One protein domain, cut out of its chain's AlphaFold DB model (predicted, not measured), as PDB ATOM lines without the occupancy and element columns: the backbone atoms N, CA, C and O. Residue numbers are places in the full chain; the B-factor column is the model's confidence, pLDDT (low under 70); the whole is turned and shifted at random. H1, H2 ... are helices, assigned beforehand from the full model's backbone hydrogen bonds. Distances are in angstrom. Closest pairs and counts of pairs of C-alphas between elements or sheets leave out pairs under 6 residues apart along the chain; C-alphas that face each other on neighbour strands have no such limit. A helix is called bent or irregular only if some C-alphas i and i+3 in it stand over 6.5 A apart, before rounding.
ATOM      1  N   THR A 316     120.549   3.226  68.453       94.88
ATOM      2  CA  THR A 316     119.998   2.618  67.229       94.88
ATOM      3  C   THR A 316     118.956   1.533  67.511       94.88
ATOM      4  O   THR A 316     117.986   1.425  66.768       94.88
ATOM      5  N   GLN A 317     119.115   0.735  68.574       94.81
ATOM      6  CA  GLN A 317     118.106  -0.259  68.968       94.81
ATOM      7  C   GLN A 317     116.821   0.421  69.454       94.81
ATOM      8  O   GLN A 317     115.729   0.023  69.050       94.81
ATOM      9  N   ALA A 318     116.956   1.473  70.263       95.50
ATOM     10  CA  ALA A 318     115.830   2.264  70.742       95.50
ATOM     11  C   ALA A 318     115.116   3.004  69.595       95.50
ATOM     12  O   ALA A 318     113.887   3.005  69.530       95.50
ATOM     13  N   TRP A 319     115.882   3.546  68.643       96.62
ATOM     14  CA  TRP A 319     115.366   4.152  67.415       96.62
ATOM     15  C   TRP A 319     114.574   3.151  66.574       96.62
ATOM     16  O   TRP A 319     113.411   3.400  66.272       96.62
ATOM     17  N   LEU A 320     115.148   1.982  66.265       95.88
ATOM     18  CA  LEU A 320     114.466   0.929  65.502       95.88
ATOM     19  C   LEU A 320     113.203   0.409  66.211       95.88
ATOM     20  O   LEU A 320     112.223   0.086  65.543       95.88
ATOM     21  N   TYR A 321     113.188   0.367  67.547       95.94
ATOM     22  CA  TYR A 321     111.994   0.008  68.318       95.94
ATOM     23  C   TYR A 321     110.894   1.082  68.214       95.94
ATOM     24  O   TYR A 321     109.742   0.747  67.936       95.94
ATOM     25  N   MET A 322     111.229   2.373  68.343       96.19
ATOM     26  CA  MET A 322     110.267   3.468  68.123       96.19
ATOM     27  C   MET A 322     109.767   3.531  66.674       96.19
ATOM     28  O   MET A 322     108.575   3.723  66.441       96.19
ATOM     29  N   LEU A 323     110.650   3.329  65.692       96.69
ATOM     30  CA  LEU A 323     110.279   3.219  64.278       96.69
ATOM     31  C   LEU A 323     109.319   2.051  64.038       96.69
ATOM     32  O   LEU A 323     108.375   2.178  63.258       96.69
ATOM     33  N   ARG A 324     109.522   0.926  64.732       96.75
ATOM     34  CA  ARG A 324     108.597  -0.203  64.680       96.75
ATOM     35  C   ARG A 324     107.239   0.138  65.280       96.75
ATOM     36  O   ARG A 324     106.233  -0.148  64.642       96.75
ATOM     37  N   PHE A 325     107.198   0.791  66.440       95.62
ATOM     38  CA  PHE A 325     105.949   1.306  67.007       95.62
ATOM     39  C   PHE A 325     105.234   2.265  66.034       95.62
ATOM     40  O   PHE A 325     104.018   2.168  65.860       95.62
ATOM     41  N   ALA A 326     105.987   3.117  65.330       96.25
ATOM     42  CA  ALA A 326     105.462   4.007  64.297       96.25
ATOM     43  C   ALA A 326     104.885   3.263  63.076       96.25
ATOM     44  O   ALA A 326     103.835   3.656  62.566       96.25
ATOM     45  N   VAL A 327     105.509   2.169  62.627       96.56
ATOM     46  CA  VAL A 327     104.994   1.357  61.511       96.56
ATOM     47  C   VAL A 327     103.815   0.475  61.912       96.56
ATOM     48  O   VAL A 327     102.778   0.529  61.252       96.56
ATOM     49  N   ASP A 328     103.943  -0.293  62.996       95.25
ATOM     50  CA  ASP A 328     102.954  -1.299  63.410       95.25
ATOM     51  C   ASP A 328     101.582  -0.665  63.750       95.25
ATOM     52  O   ASP A 328     100.556  -1.340  63.666       95.25
ATOM     53  N   ASN A 329     101.541   0.640  64.064       93.81
ATOM     54  CA  ASN A 329     100.316   1.376  64.408       93.81
ATOM     55  C   ASN A 329      99.928   2.494  63.414       93.81
ATOM     56  O   ASN A 329      98.795   2.972  63.442       93.81
ATOM     57  N   GLY A 330     100.848   2.945  62.552       94.19
ATOM     58  CA  GLY A 330     100.724   4.205  61.801       94.19
ATOM     59  C   GLY A 330     100.504   4.084  60.291       94.19
ATOM     60  O   GLY A 330     100.695   5.068  59.579       94.19
ATOM     61  N   ASP A 331     100.117   2.910  59.783       95.81
ATOM     62  CA  ASP A 331      99.912   2.651  58.342       95.81
ATOM     63  C   ASP A 331      98.800   3.505  57.695       95.81
ATOM     64  O   ASP A 331      98.819   3.744  56.485       95.81
ATOM     65  N   ALA A 332      97.851   4.016  58.485       94.50
ATOM     66  CA  ALA A 332      96.794   4.900  58.001       94.50
ATOM     67  C   ALA A 332      97.333   6.277  57.559       94.50
ATOM     68  O   ALA A 332      98.221   6.847  58.193       94.50
ATOM     69  N   VAL A 333      96.745   6.849  56.502       95.88
ATOM     70  CA  VAL A 333      96.956   8.260  56.122       95.88
ATOM     71  C   VAL A 333      96.419   9.216  57.190       95.88
ATOM     72  O   VAL A 333      95.556   8.837  57.984       95.88
ATOM     73  N   ILE A 334      96.932  10.446  57.229       95.00
ATOM     74  CA  ILE A 334      96.524  11.471  58.203       95.00
ATOM     75  C   ILE A 334      95.101  11.988  57.941       95.00
ATOM     76  O   ILE A 334      94.415  12.316  58.899       95.00
ATOM     77  N   GLY A 335      94.612  11.982  56.700       93.75
ATOM     78  CA  GLY A 335      93.263  12.446  56.361       93.75
ATOM     79  C   GLY A 335      93.115  13.967  56.425       93.75
ATOM     80  O   GLY A 335      94.063  14.706  56.169       93.75
ATOM     81  N   GLU A 336      91.913  14.449  56.723       91.94
ATOM     82  CA  GLU A 336      91.690  15.883  56.931       91.94
ATOM     83  C   GLU A 336      92.258  16.304  58.300       91.94
ATOM     84  O   GLU A 336      92.435  15.486  59.200       91.94
ATOM     85  N   VAL A 337      92.604  17.579  58.468       93.94
ATOM     86  CA  VAL A 337      93.174  18.110  59.719       93.94
ATOM     87  C   VAL A 337      92.419  19.362  60.134       93.94
ATOM     88  O   VAL A 337      92.001  20.147  59.283       93.94
ATOM     89  N   ALA A 338      92.241  19.543  61.441       92.75
ATOM     90  CA  ALA A 338      91.534  20.689  61.990       92.75
ATOM     91  C   ALA A 338      92.309  21.987  61.708       92.75
ATOM     92  O   ALA A 338      93.515  22.064  61.955       92.75
ATOM     93  N   THR A 339      91.617  23.021  61.234       92.75
ATOM     94  CA  THR A 339      92.156  24.391  61.151       92.75
ATOM     95  C   THR A 339      92.022  25.075  62.505       92.75
ATOM     96  O   THR A 339      91.069  24.790  63.237       92.75
ATOM     97  N   SER A 340      92.925  25.978  62.882       95.19
ATOM     98  CA  SER A 340      92.833  26.647  64.183       95.19
ATOM     99  C   SER A 340      93.385  28.056  64.098       95.19
ATOM    100  O   SER A 340      94.582  28.249  64.267       95.19
ATOM    101  N   ASP A 341      92.495  29.035  63.919       95.38
ATOM    102  CA  ASP A 341      92.818  30.454  63.703       95.38
ATOM    103  C   ASP A 341      93.916  30.996  64.641       95.38
ATOM    104  O   ASP A 341      94.777  31.756  64.213       95.38
ATOM    105  N   THR A 342      93.946  30.559  65.905       95.12
ATOM    106  CA  THR A 342      95.014  30.866  66.875       95.12
ATOM    107  C   THR A 342      96.396  30.357  66.445       95.12
ATOM    108  O   THR A 342      97.349  31.130  66.395       95.12
ATOM    109  N   GLN A 343      96.509  29.074  66.097       95.56
ATOM    110  CA  GLN A 343      97.746  28.442  65.628       95.56
ATOM    111  C   GLN A 343      98.107  28.887  64.201       95.56
ATOM    112  O   GLN A 343      99.287  29.011  63.885       95.56
ATOM    113  N   ASP A 344      97.116  29.175  63.354       95.56
ATOM    114  CA  ASP A 344      97.309  29.731  62.012       95.56
ATOM    115  C   ASP A 344      97.827  31.185  62.054       95.56
ATOM    116  O   ASP A 344      98.624  31.572  61.199       95.56
ATOM    117  N   LEU A 345      97.451  31.974  63.069       95.31
ATOM    118  CA  LEU A 345      98.014  33.306  63.333       95.31
ATOM    119  C   LEU A 345      99.406  33.243  63.984       95.31
ATOM    120  O   LEU A 345     100.295  34.002  63.596       95.31
ATOM    121  N   ALA A 346      99.613  32.354  64.960       94.25
ATOM    122  CA  ALA A 346     100.890  32.220  65.667       94.25
ATOM    123  C   ALA A 346     101.986  31.539  64.824       94.25
ATOM    124  O   ALA A 346     103.180  31.829  64.970       94.25
ATOM    125  N   MET A 347     101.593  30.606  63.958       96.19
ATOM    126  CA  MET A 347     102.474  29.774  63.142       96.19
ATOM    127  C   MET A 347     101.853  29.551  61.747       96.19
ATOM    128  O   MET A 347     101.401  28.445  61.429       96.19
ATOM    129  N   PRO A 348     101.815  30.600  60.901       96.00
ATOM    130  CA  PRO A 348     101.236  30.522  59.566       96.00
ATOM    131  C   PRO A 348     102.017  29.546  58.684       96.00
ATOM    132  O   PRO A 348     103.208  29.716  58.420       96.00
ATOM    133  N   LEU A 349     101.320  28.519  58.203       96.00
ATOM    134  CA  LEU A 349     101.887  27.494  57.335       96.00
ATOM    135  C   LEU A 349     102.054  28.021  55.900       96.00
ATOM    136  O   LEU A 349     101.129  28.595  55.320       96.00
ATOM    137  N   GLN A 350     103.237  27.806  55.315       93.00
ATOM    138  CA  GLN A 350     103.539  28.216  53.942       93.00
ATOM    139  C   GLN A 350     102.671  27.439  52.943       93.00
ATOM    140  O   GLN A 350     102.578  26.217  53.013       93.00
ATOM    141  N   LYS A 351     102.025  28.155  52.015       90.56
ATOM    142  CA  LYS A 351     101.155  27.565  50.979       90.56
ATOM    143  C   LYS A 351     101.867  27.400  49.634       90.56
ATOM    144  O   LYS A 351     101.505  26.518  48.861       90.56
ATOM    145  N   ASP A 352     102.894  28.209  49.390       89.62
ATOM    146  CA  ASP A 352     103.683  28.222  48.160       89.62
ATOM    147  C   ASP A 352     104.846  27.224  48.276       89.62
ATOM    148  O   ASP A 352     105.940  27.557  48.728       89.62
ATOM    149  N   GLY A 353     104.564  25.968  47.926       91.88
ATOM    150  CA  GLY A 353     105.441  24.823  48.167       91.88
ATOM    151  C   GLY A 353     105.741  23.965  46.939       91.88
ATOM    152  O   GLY A 353     105.325  24.260  45.819       91.88
ATOM    153  N   LEU A 354     106.425  22.839  47.172       94.81
ATOM    154  CA  LEU A 354     106.469  21.735  46.205       94.81
ATOM    155  C   LEU A 354     105.048  21.220  45.930       94.81
ATOM    156  O   LEU A 354     104.209  21.205  46.832       94.81
ATOM    157  N   GLU A 355     104.786  20.736  44.712       97.12
ATOM    158  CA  GLU A 355     103.496  20.125  44.379       97.12
ATOM    159  C   GLU A 355     103.182  18.972  45.360       97.12
ATOM    160  O   GLU A 355     104.000  18.050  45.487       97.12
ATOM    161  N   PRO A 356     102.010  18.965  46.031       96.88
ATOM    162  CA  PRO A 356     101.679  17.944  47.023       96.88
ATOM    163  C   PRO A 356     101.823  16.506  46.513       96.88
ATOM    164  O   PRO A 356     102.305  15.648  47.246       96.88
ATOM    165  N   ALA A 357     101.489  16.242  45.244       97.56
ATOM    166  CA  ALA A 357     101.623  14.920  44.631       97.56
ATOM    167  C   ALA A 357     103.079  14.408  44.609       97.56
ATOM    168  O   ALA A 357     103.319  13.224  44.852       97.56
ATOM    169  N   VAL A 358     104.057  15.293  44.385       97.75
ATOM    170  CA  VAL A 358     105.491  14.951  44.398       97.75
ATOM    171  C   VAL A 358     105.950  14.615  45.819       97.75
ATOM    172  O   VAL A 358     106.675  13.639  46.022       97.75
ATOM    173  N   VAL A 359     105.485  15.374  46.815       97.88
ATOM    174  CA  VAL A 359     105.805  15.130  48.231       97.88
ATOM    175  C   VAL A 359     105.167  13.829  48.730       97.88
ATOM    176  O   VAL A 359     105.840  13.047  49.396       97.88
ATOM    177  N   VAL A 360     103.919  13.535  48.351       98.12
ATOM    178  CA  VAL A 360     103.238  12.265  48.678       98.12
ATOM    179  C   VAL A 360     103.935  11.066  48.026       98.12
ATOM    180  O   VAL A 360     104.154  10.053  48.690       98.12
ATOM    181  N   ALA A 361     104.356  11.177  46.761       98.00
ATOM    182  CA  ALA A 361     105.101  10.114  46.082       98.00
ATOM    183  C   ALA A 361     106.472   9.848  46.736       98.00
ATOM    184  O   ALA A 361     106.870   8.692  46.898       98.00
ATOM    185  N   ALA A 362     107.176  10.901  47.164       98.06
ATOM    186  CA  ALA A 362     108.408  10.766  47.940       98.06
ATOM    187  C   ALA A 362     108.149  10.146  49.328       98.06
ATOM    188  O   ALA A 362     108.916   9.290  49.767       98.06
ATOM    189  N   ALA A 363     107.054  10.527  49.992       98.25
ATOM    190  CA  ALA A 363     106.675  10.013  51.303       98.25
ATOM    191  C   ALA A 363     106.367   8.510  51.278       98.25
ATOM    192  O   ALA A 363     106.913   7.768  52.094       98.25
ATOM    193  N   GLU A 364     105.567   8.036  50.318       98.38
ATOM    194  CA  GLU A 364     105.282   6.600  50.194       98.38
ATOM    195  C   GLU A 364     106.556   5.799  49.888       98.38
ATOM    196  O   GLU A 364     106.720   4.701  50.413       98.38
ATOM    197  N   LYS A 365     107.514   6.355  49.128       98.00
ATOM    198  CA  LYS A 365     108.816   5.701  48.932       98.00
ATOM    199  C   LYS A 365     109.571   5.532  50.261       98.00
ATOM    200  O   LYS A 365     109.954   4.413  50.590       98.00
ATOM    201  N   VAL A 366     109.731   6.603  51.046       98.19
ATOM    202  CA  VAL A 366     110.425   6.535  52.353       98.19
ATOM    203  C   VAL A 366     109.679   5.619  53.336       98.19
ATOM    204  O   VAL A 366     110.317   4.944  54.142       98.19
ATOM    205  N   TRP A 367     108.348   5.519  53.239       98.25
ATOM    206  CA  TRP A 367     107.563   4.540  53.995       98.25
ATOM    207  C   TRP A 367     107.880   3.090  53.604       98.25
ATOM    208  O   TRP A 367     108.076   2.258  54.488       98.25
ATOM    209  N   GLN A 368     107.984   2.770  52.310       97.88
ATOM    210  CA  GLN A 368     108.372   1.421  51.878       97.88
ATOM    211  C   GLN A 368     109.822   1.091  52.279       97.88
ATOM    212  O   GLN A 368     110.067  -0.007  52.782       97.88
ATOM    213  N   ASP A 369     110.751   2.049  52.161       96.62
ATOM    214  CA  ASP A 369     112.145   1.912  52.618       96.62
ATOM    215  C   ASP A 369     112.206   1.643  54.152       96.62
ATOM    216  O   ASP A 369     112.930   0.756  54.619       96.62
ATOM    217  N   LEU A 370     111.375   2.337  54.948       97.44
ATOM    218  CA  LEU A 370     111.206   2.138  56.399       97.44
ATOM    219  C   LEU A 370     110.618   0.758  56.748       97.44
ATOM    220  O   LEU A 370     111.143   0.053  57.613       97.44
ATOM    221  N   VAL A 371     109.551   0.346  56.060       97.31
ATOM    222  CA  VAL A 371     108.918  -0.973  56.237       97.31
ATOM    223  C   VAL A 371     109.880  -2.105  55.853       97.31
ATOM    224  O   VAL A 371     109.864  -3.161  56.491       97.31
ATOM    225  N   GLN A 372     110.747  -1.902  54.856       96.12
ATOM    226  CA  GLN A 372     111.780  -2.869  54.483       96.12
ATOM    227  C   GLN A 372     112.858  -3.003  55.571       96.12
ATOM    228  O   GLN A 372     113.162  -4.128  55.975       96.12
ATOM    229  N   LEU A 373     113.379  -1.889  56.107       95.75
ATOM    230  CA  LEU A 373     114.380  -1.910  57.187       95.75
ATOM    231  C   LEU A 373     113.897  -2.684  58.424       95.75
ATOM    232  O   LEU A 373     114.658  -3.442  59.022       95.75
ATOM    233  N   LEU A 374     112.625  -2.527  58.791       95.94
ATOM    234  CA  LEU A 374     112.043  -3.168  59.974       95.94
ATOM    235  C   LEU A 374     111.697  -4.653  59.772       95.94
ATOM    236  O   LEU A 374     111.564  -5.387  60.756       95.94
ATOM    237  N   ARG A 375     111.580  -5.114  58.519       95.75
ATOM    238  CA  ARG A 375     111.454  -6.542  58.175       95.75
ATOM    239  C   ARG A 375     112.804  -7.255  58.163       95.75
ATOM    240  O   ARG A 375     112.871  -8.410  58.579       95.75
ATOM    241  N   GLU A 376     113.864  -6.575  57.727       94.81
ATOM    242  CA  GLU A 376     115.212  -7.145  57.571       94.81
ATOM    243  C   GLU A 376     116.296  -6.349  58.342       94.81
ATOM    244  O   GLU A 376     117.284  -5.897  57.755       94.81
ATOM    245  N   PRO A 377     116.175  -6.196  59.680       85.44
ATOM    246  CA  PRO A 377     117.062  -5.344  60.487       85.44
ATOM    247  C   PRO A 377     118.511  -5.858  60.595       85.44
ATOM    248  O   PRO A 377     119.368  -5.199  61.177       85.44
ATOM    249  N   SER A 378     118.798  -7.047  60.066       82.88
ATOM    250  CA  SER A 378     120.121  -7.678  60.058       82.88
ATOM    251  C   SER A 378     121.088  -7.121  59.014       82.88
ATOM    252  O   SER A 378     122.283  -7.403  59.098       82.88
ATOM    253  N   THR A 379     120.585  -6.441  57.981       64.50
ATOM    254  CA  THR A 379     121.203  -6.578  56.652       64.50
ATOM    255  C   THR A 379     122.098  -5.404  56.232       64.50
ATOM    256  O   THR A 379     123.088  -5.641  55.542       64.50
ATOM    257  N   THR A 380     121.833  -4.163  56.667       73.00
ATOM    258  CA  THR A 380     122.607  -2.976  56.227       73.00
ATOM    259  C   THR A 380     122.630  -1.817  57.238       73.00
ATOM    260  O   THR A 380     121.634  -1.125  57.457       73.00
ATOM    261  N   SER A 381     123.823  -1.505  57.765       86.94
ATOM    262  CA  SER A 381     124.078  -0.255  58.510       86.94
ATOM    263  C   SER A 381     123.821   0.976  57.632       86.94
ATOM    264  O   SER A 381     123.187   1.940  58.058       86.94
ATOM    265  N   ASP A 382     124.247   0.912  56.372       89.88
ATOM    266  CA  ASP A 382     124.199   2.028  55.423       89.88
ATOM    267  C   ASP A 382     122.755   2.432  55.083       89.88
ATOM    268  O   ASP A 382     122.438   3.615  54.967       89.88
ATOM    269  N   MET A 383     121.844   1.453  55.013       93.19
ATOM    270  CA  MET A 383     120.408   1.689  54.817       93.19
ATOM    271  C   MET A 383     119.770   2.350  56.045       93.19
ATOM    272  O   MET A 383     118.887   3.189  55.897       93.19
ATOM    273  N   THR A 384     120.263   2.041  57.247       93.38
ATOM    274  CA  THR A 384     119.824   2.681  58.499       93.38
ATOM    275  C   THR A 384     120.182   4.174  58.493       93.38
ATOM    276  O   THR A 384     119.329   5.018  58.770       93.38
ATOM    277  N   ALA A 385     121.413   4.515  58.093       93.19
ATOM    278  CA  ALA A 385     121.862   5.904  57.963       93.19
ATOM    279  C   ALA A 385     121.149   6.649  56.816       93.19
ATOM    280  O   ALA A 385     120.717   7.790  56.992       93.19
ATOM    281  N   SER A 386     120.980   6.010  55.654       94.81
ATOM    282  CA  SER A 386     120.266   6.583  54.505       94.81
ATOM    283  C   SER A 386     118.792   6.874  54.825       94.81
ATOM    284  O   SER A 386     118.281   7.942  54.472       94.81
ATOM    285  N   LEU A 387     118.120   5.979  55.559       96.12
ATOM    286  CA  LEU A 387     116.747   6.191  56.006       96.12
ATOM    287  C   LEU A 387     116.633   7.342  57.016       96.12
ATOM    288  O   LEU A 387     115.706   8.136  56.895       96.12
ATOM    289  N   TYR A 388     117.574   7.485  57.959       96.19
ATOM    290  CA  TYR A 388     117.585   8.617  58.899       96.19
ATOM    291  C   TYR A 388     117.587   9.968  58.159       96.19
ATOM    292  O   TYR A 388     116.746  10.831  58.420       96.19
ATOM    293  N   HIS A 389     118.459  10.115  57.156       95.50
ATOM    294  CA  HIS A 389     118.507  11.311  56.308       95.50
ATOM    295  C   HIS A 389     117.233  11.481  55.460       95.50
ATOM    296  O   HIS A 389     116.716  12.591  55.344       95.50
ATOM    297  N   SER A 390     116.682  10.391  54.918       97.25
ATOM    298  CA  SER A 390     115.433  10.415  54.137       97.25
ATOM    299  C   SER A 390     114.224  10.845  54.980       97.25
ATOM    300  O   SER A 390     113.365  11.580  54.494       97.25
ATOM    301  N   LEU A 391     114.171  10.442  56.255       97.75
ATOM    302  CA  LEU A 391     113.149  10.860  57.219       97.75
ATOM    303  C   LEU A 391     113.259  12.359  57.549       97.75
ATOM    304  O   LEU A 391     112.247  13.060  57.563       97.75
ATOM    305  N   ALA A 392     114.473  12.886  57.730       96.44
ATOM    306  CA  ALA A 392     114.679  14.325  57.918       96.44
ATOM    307  C   ALA A 392     114.286  15.140  56.665       96.44
ATOM    308  O   ALA A 392     113.588  16.153  56.773       96.44
ATOM    309  N   GLN A 393     114.667  14.670  55.472       97.38
ATOM    310  CA  GLN A 393     114.326  15.309  54.195       97.38
ATOM    311  C   GLN A 393     112.816  15.309  53.927       97.38
ATOM    312  O   GLN A 393     112.267  16.347  53.557       97.38
ATOM    313  N   ILE A 394     112.113  14.191  54.152       98.31
ATOM    314  CA  ILE A 394     110.663  14.155  53.914       98.31
ATOM    315  C   ILE A 394     109.899  15.031  54.913       98.31
ATOM    316  O   ILE A 394     108.958  15.713  54.512       98.31
ATOM    317  N   LEU A 395     110.338  15.117  56.176       98.06
ATOM    318  CA  LEU A 395     109.760  16.056  57.141       98.06
ATOM    319  C   LEU A 395     109.915  17.512  56.677       98.06
ATOM    320  O   LEU A 395     108.971  18.293  56.799       98.06
ATOM    321  N   HIS A 396     111.065  17.877  56.102       97.19
ATOM    322  CA  HIS A 396     111.251  19.190  55.486       97.19
ATOM    323  C   HIS A 396     110.310  19.394  54.284       97.19
ATOM    324  O   HIS A 396     109.597  20.392  54.242       97.19
ATOM    325  N   HIS A 397     110.208  18.427  53.365       97.62
ATOM    326  CA  HIS A 397     109.314  18.532  52.202       97.62
ATOM    327  C   HIS A 397     107.827  18.665  52.573       97.62
ATOM    328  O   HIS A 397     107.116  19.429  51.924       97.62
ATOM    329  N   ILE A 398     107.346  17.970  53.614       98.00
ATOM    330  CA  ILE A 398     105.951  18.101  54.079       98.00
ATOM    331  C   ILE A 398     105.750  19.441  54.811       98.00
ATOM    332  O   ILE A 398     104.721  20.084  54.623       98.00
ATOM    333  N   ARG A 399     106.742  19.931  55.574       97.25
ATOM    334  CA  ARG A 399     106.710  21.291  56.157       97.25
ATOM    335  C   ARG A 399     106.651  22.383  55.081       97.25
ATOM    336  O   ARG A 399     105.941  23.366  55.267       97.25
ATOM    337  N   SER A 400     107.346  22.193  53.959       96.69
ATOM    338  CA  SER A 400     107.309  23.085  52.791       96.69
ATOM    339  C   SER A 400     106.103  22.868  51.869       96.69
ATOM    340  O   SER A 400     105.876  23.690  50.992       96.69
ATOM    341  N   SER A 401     105.330  21.790  52.031       97.50
ATOM    342  CA  SER A 401     104.068  21.561  51.311       97.50
ATOM    343  C   SER A 401     103.010  20.953  52.246       97.50
ATOM    344  O   SER A 401     102.692  19.763  52.153       97.50
ATOM    345  N   PRO A 402     102.430  21.751  53.165       97.00
ATOM    346  CA  PRO A 402     101.486  21.262  54.174       97.00
ATOM    347  C   PRO A 402     100.231  20.612  53.577       97.00
ATOM    348  O   PRO A 402      99.649  19.722  54.191       97.00
ATOM    349  N   GLY A 403      99.845  20.981  52.349       96.50
ATOM    350  CA  GLY A 403      98.750  20.338  51.609       96.50
ATOM    351  C   GLY A 403      99.001  18.864  51.250       96.50
ATOM    352  O   GLY A 403      98.055  18.146  50.929       96.50
ATOM    353  N   ALA A 404     100.246  18.382  51.333       97.56
ATOM    354  CA  ALA A 404     100.570  16.961  51.211       97.56
ATOM    355  C   ALA A 404     100.198  16.157  52.470       97.56
ATOM    356  O   ALA A 404      99.910  14.966  52.359       97.56
ATOM    357  N   LEU A 405     100.190  16.792  53.653       97.25
ATOM    358  CA  LEU A 405     100.147  16.129  54.963       97.25
ATOM    359  C   LEU A 405      99.024  15.090  55.076       97.25
ATOM    360  O   LEU A 405      99.287  13.955  55.458       97.25
ATOM    361  N   GLY A 406      97.799  15.447  54.682       96.06
ATOM    362  CA  GLY A 406      96.628  14.571  54.792       96.06
ATOM    363  C   GLY A 406      96.687  13.283  53.962       96.06
ATOM    364  O   GLY A 406      95.976  12.319  54.245       96.06
ATOM    365  N   GLN A 407      97.559  13.235  52.956       97.12
ATOM    366  CA  GLN A 407      97.793  12.055  52.117       97.12
ATOM    367  C   GLN A 407      99.014  11.237  52.576       97.12
ATOM    368  O   GLN A 407      99.230  10.132  52.080       97.12
ATOM    369  N   VAL A 408      99.803  11.746  53.528       97.50
ATOM    370  CA  VAL A 408     100.946  11.038  54.121       97.50
ATOM    371  C   VAL A 408     100.476  10.139  55.269       97.50
ATOM    372  O   VAL A 408      99.485  10.421  55.943       97.50
ATOM    373  N   ARG A 409     101.186   9.030  55.496       97.50
ATOM    374  CA  ARG A 409     100.915   8.086  56.589       97.50
ATOM    375  C   ARG A 409     101.335   8.641  57.947       97.50
ATOM    376  O   ARG A 409     102.436   9.171  58.092       97.50
ATOM    377  N   GLN A 410     100.477   8.452  58.944       96.62
ATOM    378  CA  GLN A 410     100.661   8.919  60.322       96.62
ATOM    379  C   GLN A 410     102.006   8.449  60.888       96.62
ATOM    380  O   GLN A 410     102.799   9.253  61.377       96.62
ATOM    381  N   GLY A 411     102.304   7.158  60.721       96.75
ATOM    382  CA  GLY A 411     103.538   6.535  61.186       96.75
ATOM    383  C   GLY A 411     104.798   7.120  60.555       96.75
ATOM    384  O   GLY A 411     105.819   7.206  61.229       96.75
ATOM    385  N   LEU A 412     104.745   7.575  59.296       98.12
ATOM    386  CA  LEU A 412     105.898   8.210  58.654       98.12
ATOM    387  C   LEU A 412     106.203   9.564  59.302       98.12
ATOM    388  O   LEU A 412     107.364   9.869  59.566       98.12
ATOM    389  N   VAL A 413     105.168  10.359  59.594       97.94
ATOM    390  CA  VAL A 413     105.344  11.661  60.251       97.94
ATOM    391  C   VAL A 413     105.810  11.473  61.696       97.94
ATOM    392  O   VAL A 413     106.760  12.140  62.097       97.94
ATOM    393  N   VAL A 414     105.254  10.514  62.450       97.25
ATOM    394  CA  VAL A 414     105.750  10.178  63.802       97.25
ATOM    395  C   VAL A 414     107.212   9.720  63.759       97.25
ATOM    396  O   VAL A 414     108.038  10.257  64.496       97.25
ATOM    397  N   ALA A 415     107.558   8.788  62.865       97.69
ATOM    398  CA  ALA A 415     108.928   8.310  62.671       97.69
ATOM    399  C   ALA A 415     109.905   9.452  62.350       97.69
ATOM    400  O   ALA A 415     111.005   9.503  62.905       97.69
ATOM    401  N   ALA A 416     109.507  10.384  61.483       98.06
ATOM    402  CA  ALA A 416     110.349  11.501  61.079       98.06
ATOM    403  C   ALA A 416     110.496  12.561  62.185       98.06
ATOM    404  O   ALA A 416     111.609  13.013  62.452       98.06
ATOM    405  N   GLN A 417     109.411  12.903  62.888       97.56
ATOM    406  CA  GLN A 417     109.446  13.825  64.029       97.56
ATOM    407  C   GLN A 417     110.285  13.274  65.188       97.56
ATOM    408  O   GLN A 417     111.074  14.014  65.774       97.56
ATOM    409  N   LEU A 418     110.163  11.978  65.480       96.38
ATOM    410  CA  LEU A 418     110.955  11.292  66.502       96.38
ATOM    411  C   LEU A 418     112.439  11.200  66.112       96.38
ATOM    412  O   LEU A 418     113.308  11.426  66.950       96.38
ATOM    413  N   SER A 419     112.746  10.953  64.834       96.44
ATOM    414  CA  SER A 419     114.128  10.979  64.318       96.44
ATOM    415  C   SER A 419     114.766  12.372  64.399       96.44
ATOM    416  O   SER A 419     115.979  12.484  64.586       96.44
ATOM    417  N   ALA A 420     113.945  13.419  64.296       95.62
ATOM    418  CA  ALA A 420     114.329  14.817  64.468       95.62
ATOM    419  C   ALA A 420     114.261  15.313  65.932       95.62
ATOM    420  O   ALA A 420     114.483  16.496  66.168       95.62
ATOM    421  N   GLY A 421     113.937  14.450  66.906       95.25
ATOM    422  CA  GLY A 421     113.880  14.802  68.333       95.25
ATOM    423  C   GLY A 421     112.677  15.652  68.772       95.25
ATOM    424  O   GLY A 421     112.635  16.085  69.917       95.25
ATOM    425  N   ASN A 422     111.679  15.874  67.909       96.44
ATOM    426  CA  ASN A 422     110.564  16.802  68.164       96.44
ATOM    427  C   ASN A 422     109.423  16.219  69.032       96.44
ATOM    428  O   ASN A 422     108.391  16.875  69.179       96.44
ATOM    429  N   LEU A 423     109.551  14.992  69.558       95.69
ATOM    430  CA  LEU A 423     108.509  14.296  70.329       95.69
ATOM    431  C   LEU A 423     109.047  13.774  71.669       95.69
ATOM    432  O   LEU A 423     109.911  12.899  71.694       95.69
ATOM    433  N   LEU A 424     108.475  14.268  72.772       94.56
ATOM    434  CA  LEU A 424     108.787  13.841  74.147       94.56
ATOM    435  C   LEU A 424     107.983  12.609  74.603       94.56
ATOM    436  O   LEU A 424     108.371  11.934  75.553       94.56
ATOM    437  N   ASP A 425     106.888  12.296  73.912       95.38
ATOM    438  CA  ASP A 425     106.118  11.060  74.054       95.38
ATOM    439  C   ASP A 425     105.447  10.744  72.702       95.38
ATOM    440  O   ASP A 425     104.507  11.445  72.318       95.38
ATOM    441  N   PRO A 426     105.920   9.737  71.942       93.81
ATOM    442  CA  PRO A 426     105.281   9.326  70.697       93.81
ATOM    443  C   PRO A 426     104.033   8.466  70.931       93.81
ATOM    444  O   PRO A 426     103.225   8.334  70.018       93.81
ATOM    445  N   PHE A 427     103.862   7.873  72.116       93.56
ATOM    446  CA  PHE A 427     102.738   6.993  72.423       93.56
ATOM    447  C   PHE A 427     101.471   7.821  72.624       93.56
ATOM    448  O   PHE A 427     100.488   7.636  71.910       93.56
ATOM    449  N   SER A 428     101.539   8.815  73.513       91.12
ATOM    450  CA  SER A 428     100.424   9.733  73.777       91.12
ATOM    451  C   SER A 428     100.191  10.761  72.657       91.12
ATOM    452  O   SER A 428      99.247  11.542  72.743       91.12
ATOM    453  N   PHE A 429     101.034  10.805  71.617       93.62
ATOM    454  CA  PHE A 429     100.951  11.797  70.541       93.62
ATOM    455  C   PHE A 429      99.657  11.650  69.725       93.62
ATOM    456  O   PHE A 429      99.494  10.708  68.949       93.62
ATOM    457  N   ALA A 430      98.743  12.609  69.886       93.31
ATOM    458  CA  ALA A 430      97.431  12.638  69.244       93.31
ATOM    459  C   ALA A 430      97.096  14.049  68.705       93.31
ATOM    460  O   ALA A 430      96.129  14.671  69.167       93.31
ATOM    461  N   PRO A 431      97.880  14.575  67.741       94.88
ATOM    462  CA  PRO A 431      97.638  15.873  67.109       94.88
ATOM    463  C   PRO A 431      96.281  15.929  66.385       94.88
ATOM    464  O   PRO A 431      95.733  14.907  65.951       94.88
ATOM    465  N   ALA A 432      95.747  17.140  66.237       94.06
ATOM    466  CA  ALA A 432      94.521  17.446  65.503       94.06
ATOM    467  C   ALA A 432      94.754  18.413  64.327       94.06
ATOM    468  O   ALA A 432      94.080  18.282  63.304       94.06
ATOM    469  N   THR A 433      95.696  19.356  64.450       96.38
ATOM    470  CA  THR A 433      95.975  20.384  63.425       96.38
ATOM    471  C   THR A 433      97.220  20.077  62.590       96.38
ATOM    472  O   THR A 433      98.064  19.257  62.961       96.38
ATOM    473  N   ALA A 434      97.374  20.770  61.459       96.75
ATOM    474  CA  ALA A 434      98.587  20.681  60.647       96.75
ATOM    475  C   ALA A 434      99.838  21.168  61.406       96.75
ATOM    476  O   ALA A 434     100.895  20.544  61.313       96.75
ATOM    477  N   GLN A 435      99.723  22.239  62.199       97.38
ATOM    478  CA  GLN A 435     100.799  22.754  63.049       97.38
ATOM    479  C   GLN A 435     101.233  21.713  64.090       97.38
ATOM    480  O   GLN A 435     102.428  21.503  64.278       97.38
ATOM    481  N   GLU A 436     100.287  21.012  64.719       96.81
ATOM    482  CA  GLU A 436     100.570  19.973  65.719       96.81
ATOM    483  C   GLU A 436     101.260  18.740  65.113       96.81
ATOM    484  O   GLU A 436     102.168  18.178  65.728       96.81
ATOM    485  N   TRP A 437     100.902  18.355  63.884       97.31
ATOM    486  CA  TRP A 437     101.607  17.310  63.133       97.31
ATOM    487  C   TRP A 437     103.021  17.721  62.692       97.31
ATOM    488  O   TRP A 437     103.907  16.866  62.622       97.31
ATOM    489  N   LEU A 438     103.244  18.997  62.353       97.56
ATOM    490  CA  LEU A 438     104.472  19.474  61.699       97.56
ATOM    491  C   LEU A 438     105.493  20.108  62.652       97.56
ATOM    492  O   LEU A 438     106.702  19.989  62.411       97.56
ATOM    493  N   PHE A 439     105.054  20.732  63.740       97.69
ATOM    494  CA  PHE A 439     105.884  21.536  64.642       97.69
ATOM    495  C   PHE A 439     105.557  21.330  66.142       97.69
ATOM    496  O   PHE A 439     105.478  22.311  66.885       97.69
ATOM    497  N   PRO A 440     105.402  20.077  66.624       97.12
ATOM    498  CA  PRO A 440     104.890  19.789  67.966       97.12
ATOM    499  C   PRO A 440     105.688  20.452  69.099       97.12
ATOM    500  O   PRO A 440     105.095  21.070  69.981       97.12
ATOM    501  N   ASN A 441     107.024  20.398  69.046       96.12
ATOM    502  CA  ASN A 441     107.877  21.004  70.071       96.12
ATOM    503  C   ASN A 441     107.717  22.538  70.153       96.12
ATOM    504  O   ASN A 441     107.538  23.071  71.242       96.12
ATOM    505  N   MET A 442     107.664  23.247  69.016       96.25
ATOM    506  CA  MET A 442     107.514  24.713  69.015       96.25
ATOM    507  C   MET A 442     106.158  25.190  69.558       96.25
ATOM    508  O   MET A 442     106.069  26.313  70.051       96.25
ATOM    509  N   LEU A 443     105.097  24.379  69.467       96.19
ATOM    510  CA  LEU A 443     103.811  24.706  70.097       96.19
ATOM    511  C   LEU A 443     103.875  24.541  71.623       96.19
ATOM    512  O   LEU A 443     103.356  25.392  72.343       96.19
ATOM    513  N   ILE A 444     104.559  23.496  72.109       95.56
ATOM    514  CA  ILE A 444     104.813  23.283  73.544       95.56
ATOM    515  C   ILE A 444     105.671  24.420  74.115       95.56
ATOM    516  O   ILE A 444     105.291  25.016  75.119       95.56
ATOM    517  N   GLU A 445     106.789  24.755  73.465       93.88
ATOM    518  CA  GLU A 445     107.728  25.802  73.907       93.88
ATOM    519  C   GLU A 445     107.078  27.189  74.009       93.88
ATOM    520  O   GLU A 445     107.435  27.981  74.879       93.88
ATOM    521  N   ARG A 446     106.107  27.482  73.137       93.94
ATOM    522  CA  ARG A 446     105.336  28.734  73.155       93.94
ATOM    523  C   ARG A 446     104.138  28.712  74.108       93.94
ATOM    524  O   ARG A 446     103.598  29.774  74.404       93.94
ATOM    525  N   GLY A 447     103.704  27.536  74.566       93.06
ATOM    526  CA  GLY A 447     102.479  27.378  75.355       93.06
ATOM    527  C   GLY A 447     101.188  27.670  74.576       93.06
ATOM    528  O   GLY A 447     100.194  28.070  75.183       93.06
ATOM    529  N   GLU A 448     101.197  27.499  73.250       92.25
ATOM    530  CA  GLU A 448     100.024  27.748  72.398       92.25
ATOM    531  C   GLU A 448      98.872  26.776  72.730       92.25
ATOM    532  O   GLU A 448      99.119  25.611  73.066       92.25
ATOM    533  N   PRO A 449      97.598  27.195  72.603       90.62
ATOM    534  CA  PRO A 449      96.462  26.317  72.856       90.62
ATOM    535  C   PRO A 449      96.403  25.185  71.820       90.62
ATOM    536  O   PRO A 449      96.181  25.416  70.629       90.62
ATOM    537  N   LEU A 450      96.574  23.947  72.288       93.81
ATOM    538  CA  LEU A 450      96.452  22.733  71.478       93.81
ATOM    539  C   LEU A 450      94.975  22.332  71.304       93.81
ATOM    540  O   LEU A 450      94.205  22.357  72.269       93.81
ATOM    541  N   LYS A 451      94.590  21.918  70.090       93.06
ATOM    542  CA  LYS A 451      93.335  21.192  69.817       93.06
ATOM    543  C   LYS A 451      93.512  19.685  70.016       93.06
ATOM    544  O   LYS A 451      92.595  19.015  70.491       93.06
ATOM    545  N   GLY A 452      94.669  19.147  69.627       92.62
ATOM    546  CA  GLY A 452      95.066  17.766  69.892       92.62
ATOM    547  C   GLY A 452      95.711  17.590  71.267       92.62
ATOM    548  O   GLY A 452      95.627  18.454  72.139       92.62
ATOM    549  N   PHE A 453      96.392  16.461  71.456       93.31
ATOM    550  CA  PHE A 453      97.251  16.228  72.617       93.31
ATOM    551  C   PHE A 453      98.691  15.952  72.176       93.31
ATOM    552  O   PHE A 453      98.953  15.055  71.374       93.31
ATOM    553  N   ILE A 454      99.628  16.717  72.735       94.56
ATOM    554  CA  ILE A 454     101.072  16.523  72.605       94.56
ATOM    555  C   ILE A 454     101.634  16.592  74.026       94.56
ATOM    556  O   ILE A 454     101.331  17.534  74.761       94.56
ATOM    557  N   ALA A 455     102.421  15.601  74.446       93.12
ATOM    558  CA  ALA A 455     102.969  15.604  75.797       93.12
ATOM    559  C   ALA A 455     104.113  16.622  75.927       93.12
ATOM    560  O   ALA A 455     105.133  16.515  75.250       93.12
ATOM    561  N   ALA A 456     103.974  17.556  76.869       92.69
ATOM    562  CA  ALA A 456     105.049  18.453  77.301       92.69
ATOM    563  C   ALA A 456     106.030  17.797  78.302       92.69
ATOM    564  O   ALA A 456     106.932  18.455  78.813       92.69
ATOM    565  N   ALA A 457     105.842  16.511  78.613       92.38
ATOM    566  CA  ALA A 457     106.678  15.736  79.522       92.38
ATOM    567  C   ALA A 457     107.219  14.491  78.810       92.38
ATOM    568  O   ALA A 457     106.534  13.903  77.976       92.38
ATOM    569  N   MET A 458     108.441  14.087  79.164       89.25
ATOM    570  CA  MET A 458     109.068  12.876  78.639       89.25
ATOM    571  C   MET A 458     108.369  11.620  79.178       89.25
ATOM    572  O   MET A 458     108.199  11.495  80.393       89.25
ATOM    573  N   ALA A 459     108.029  10.662  78.311       88.75
ATOM    574  CA  ALA A 459     107.548   9.353  78.758       88.75
ATOM    575  C   ALA A 459     108.629   8.593  79.559       88.75
ATOM    576  O   ALA A 459     109.812   8.622  79.218       88.75
ATOM    577  N   GLU A 460     108.231   7.850  80.599       89.12
ATOM    578  CA  GLU A 460     109.166   7.067  81.438       89.12
ATOM    579  C   GLU A 460     109.733   5.810  80.734       89.12
ATOM    580  O   GLU A 460     110.622   5.134  81.255       89.12
ATOM    581  N   GLU A 461     109.238   5.529  79.527       91.62
ATOM    582  CA  GLU A 461     109.631   4.457  78.611       91.62
ATOM    583  C   GLU A 461     111.151   4.365  78.386       91.62
ATOM    584  O   GLU A 461     111.811   5.311  77.942       91.62
ATOM    585  N   HIS A 462     111.724   3.185  78.659       91.12
ATOM    586  CA  HIS A 462     113.176   2.970  78.622       91.12
ATOM    587  C   HIS A 462     113.773   3.238  77.233       91.12
ATOM    588  O   HIS A 462     114.863   3.802  77.127       91.12
ATOM    589  N   HIS A 463     113.035   2.881  76.180       93.44
ATOM    590  CA  HIS A 463     113.402   3.113  74.785       93.44
ATOM    591  C   HIS A 463     113.546   4.613  74.489       93.44
ATOM    592  O   HIS A 463     114.573   5.064  73.983       93.44
ATOM    593  N   LEU A 464     112.547   5.411  74.867       93.44
ATOM    594  CA  LEU A 464     112.544   6.847  74.599       93.44
ATOM    595  C   LEU A 464     113.598   7.579  75.441       93.44
ATOM    596  O   LEU A 464     114.320   8.438  74.935       93.44
ATOM    597  N   ARG A 465     113.788   7.155  76.695       91.75
ATOM    598  CA  ARG A 465     114.882   7.651  77.537       91.75
ATOM    599  C   ARG A 465     116.262   7.316  76.957       91.75
ATOM    600  O   ARG A 465     117.165   8.140  77.059       91.75
ATOM    601  N   ALA A 466     116.446   6.152  76.331       92.81
ATOM    602  CA  ALA A 466     117.699   5.807  75.652       92.81
ATOM    603  C   ALA A 466     117.941   6.664  74.393       92.81
ATOM    604  O   ALA A 466     119.081   7.042  74.133       92.81
ATOM    605  N   LEU A 467     116.889   7.024  73.652       93.81
ATOM    606  CA  LEU A 467     116.973   7.941  72.507       93.81
ATOM    607  C   LEU A 467     117.369   9.370  72.889       93.81
ATOM    608  O   LEU A 467     118.134   9.997  72.160       93.81
ATOM    609  N   LEU A 468     116.842   9.876  74.007       90.81
ATOM    610  CA  LEU A 468     117.060  11.256  74.458       90.81
ATOM    611  C   LEU A 468     118.359  11.428  75.267       90.81
ATOM    612  O   LEU A 468     118.940  12.509  75.267       90.81
ATOM    613  N   MET A 469     118.836  10.377  75.947       91.19
ATOM    614  CA  MET A 469     120.047  10.426  76.786       91.19
ATOM    615  C   MET A 469     121.339   9.989  76.075       91.19
ATOM    616  O   MET A 469     122.423  10.187  76.627       91.19
ATOM    617  N   LEU A 470     121.256   9.355  74.901       91.94
ATOM    618  CA  LEU A 470     122.421   8.910  74.126       91.94
ATOM    619  C   LEU A 470     122.576   9.768  72.858       91.94
ATOM    620  O   LEU A 470     121.571  10.143  72.259       91.94
TER     621      LEU A 470
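Overview. This is residues 316 to 470 of the 960 residues of the protein "Hypothetical protein" of Symbiodinium sp. CCMP2592 (UniProt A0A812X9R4). A long helical hairpin, H3 and H4, covers one side of H6, a shorter helix in the middle, and H1 lies beside H6. H8 and H9, with two long loops, lie on the side away from the hairpin, while H2 and the hairpin's turn mark opposite ends of the long axis. The printed part has 155 residues with nine named helices, H1 to H9 in order, and no named strand: all helix. It is compact, with a radius of gyration of the C-alphas of 15.1 A and spans of 47 by 37 by 22 A.

Arrangement. H1, residues 316 to 330, touches H6, residues 410 to 419, at a shallow tilt of 19 degrees, opposite ways; their closest C-alphas, of Gly 330 and Gly 411, are 3.7 A apart. H2, residues 341 to 346, touches no helix. H3, residues 356 to 375, and H4, residues 381 to 400, form a hairpin at a shallow tilt of 26 degrees, closest at the C-alphas of Val 359 and His 397, 6.3 A. With residues 388 to 395 alone H4 touches H6, closest at the C-alphas of Leu 391 and Ala 416, 4.8 A. H5, residues 402 to 407, touches residues 356 to 360 of H3, closest at the C-alphas of Pro 356 and Ala 404, 4.4 A. H7, residues 434 to 438, only just touches H6, with 3 pairs of C-alphas within 8 A, closest at Val 413 and Trp 437, 7.4 A. H8, residues 440 to 446, is near H7. H9, residues 462 to 469, touches residues 318 to 322 of H1, closest at the C-alphas of Ala 318 and His 463, 4.8 A. Every O i to N i+4 pair is within hydrogen-bond range in the helices other than H5, which has 0 of 2, and 2 of 3 O i to N i+3 pairs.

Along the chain. H1 begins at C-alpha 316 (119.998, 2.618, 67.229) and is 20.1 A long. H3 is 28.6 A and H4 29.3 A. H5 is only just irregular, with C-alphas 403 and 406 6.9 A apart. H9 ends at C-alpha 469 (120.047, 10.426, 76.786).

Size, cuts and confidence. The farthest C-alphas, of Asp 341 and Thr 379, are 47.2 A apart. The printed part has no cut. The links H6 to H7 and H8 to H9 are long. Mean pLDDT of the printed part is 94.8; residue 379 is under 70.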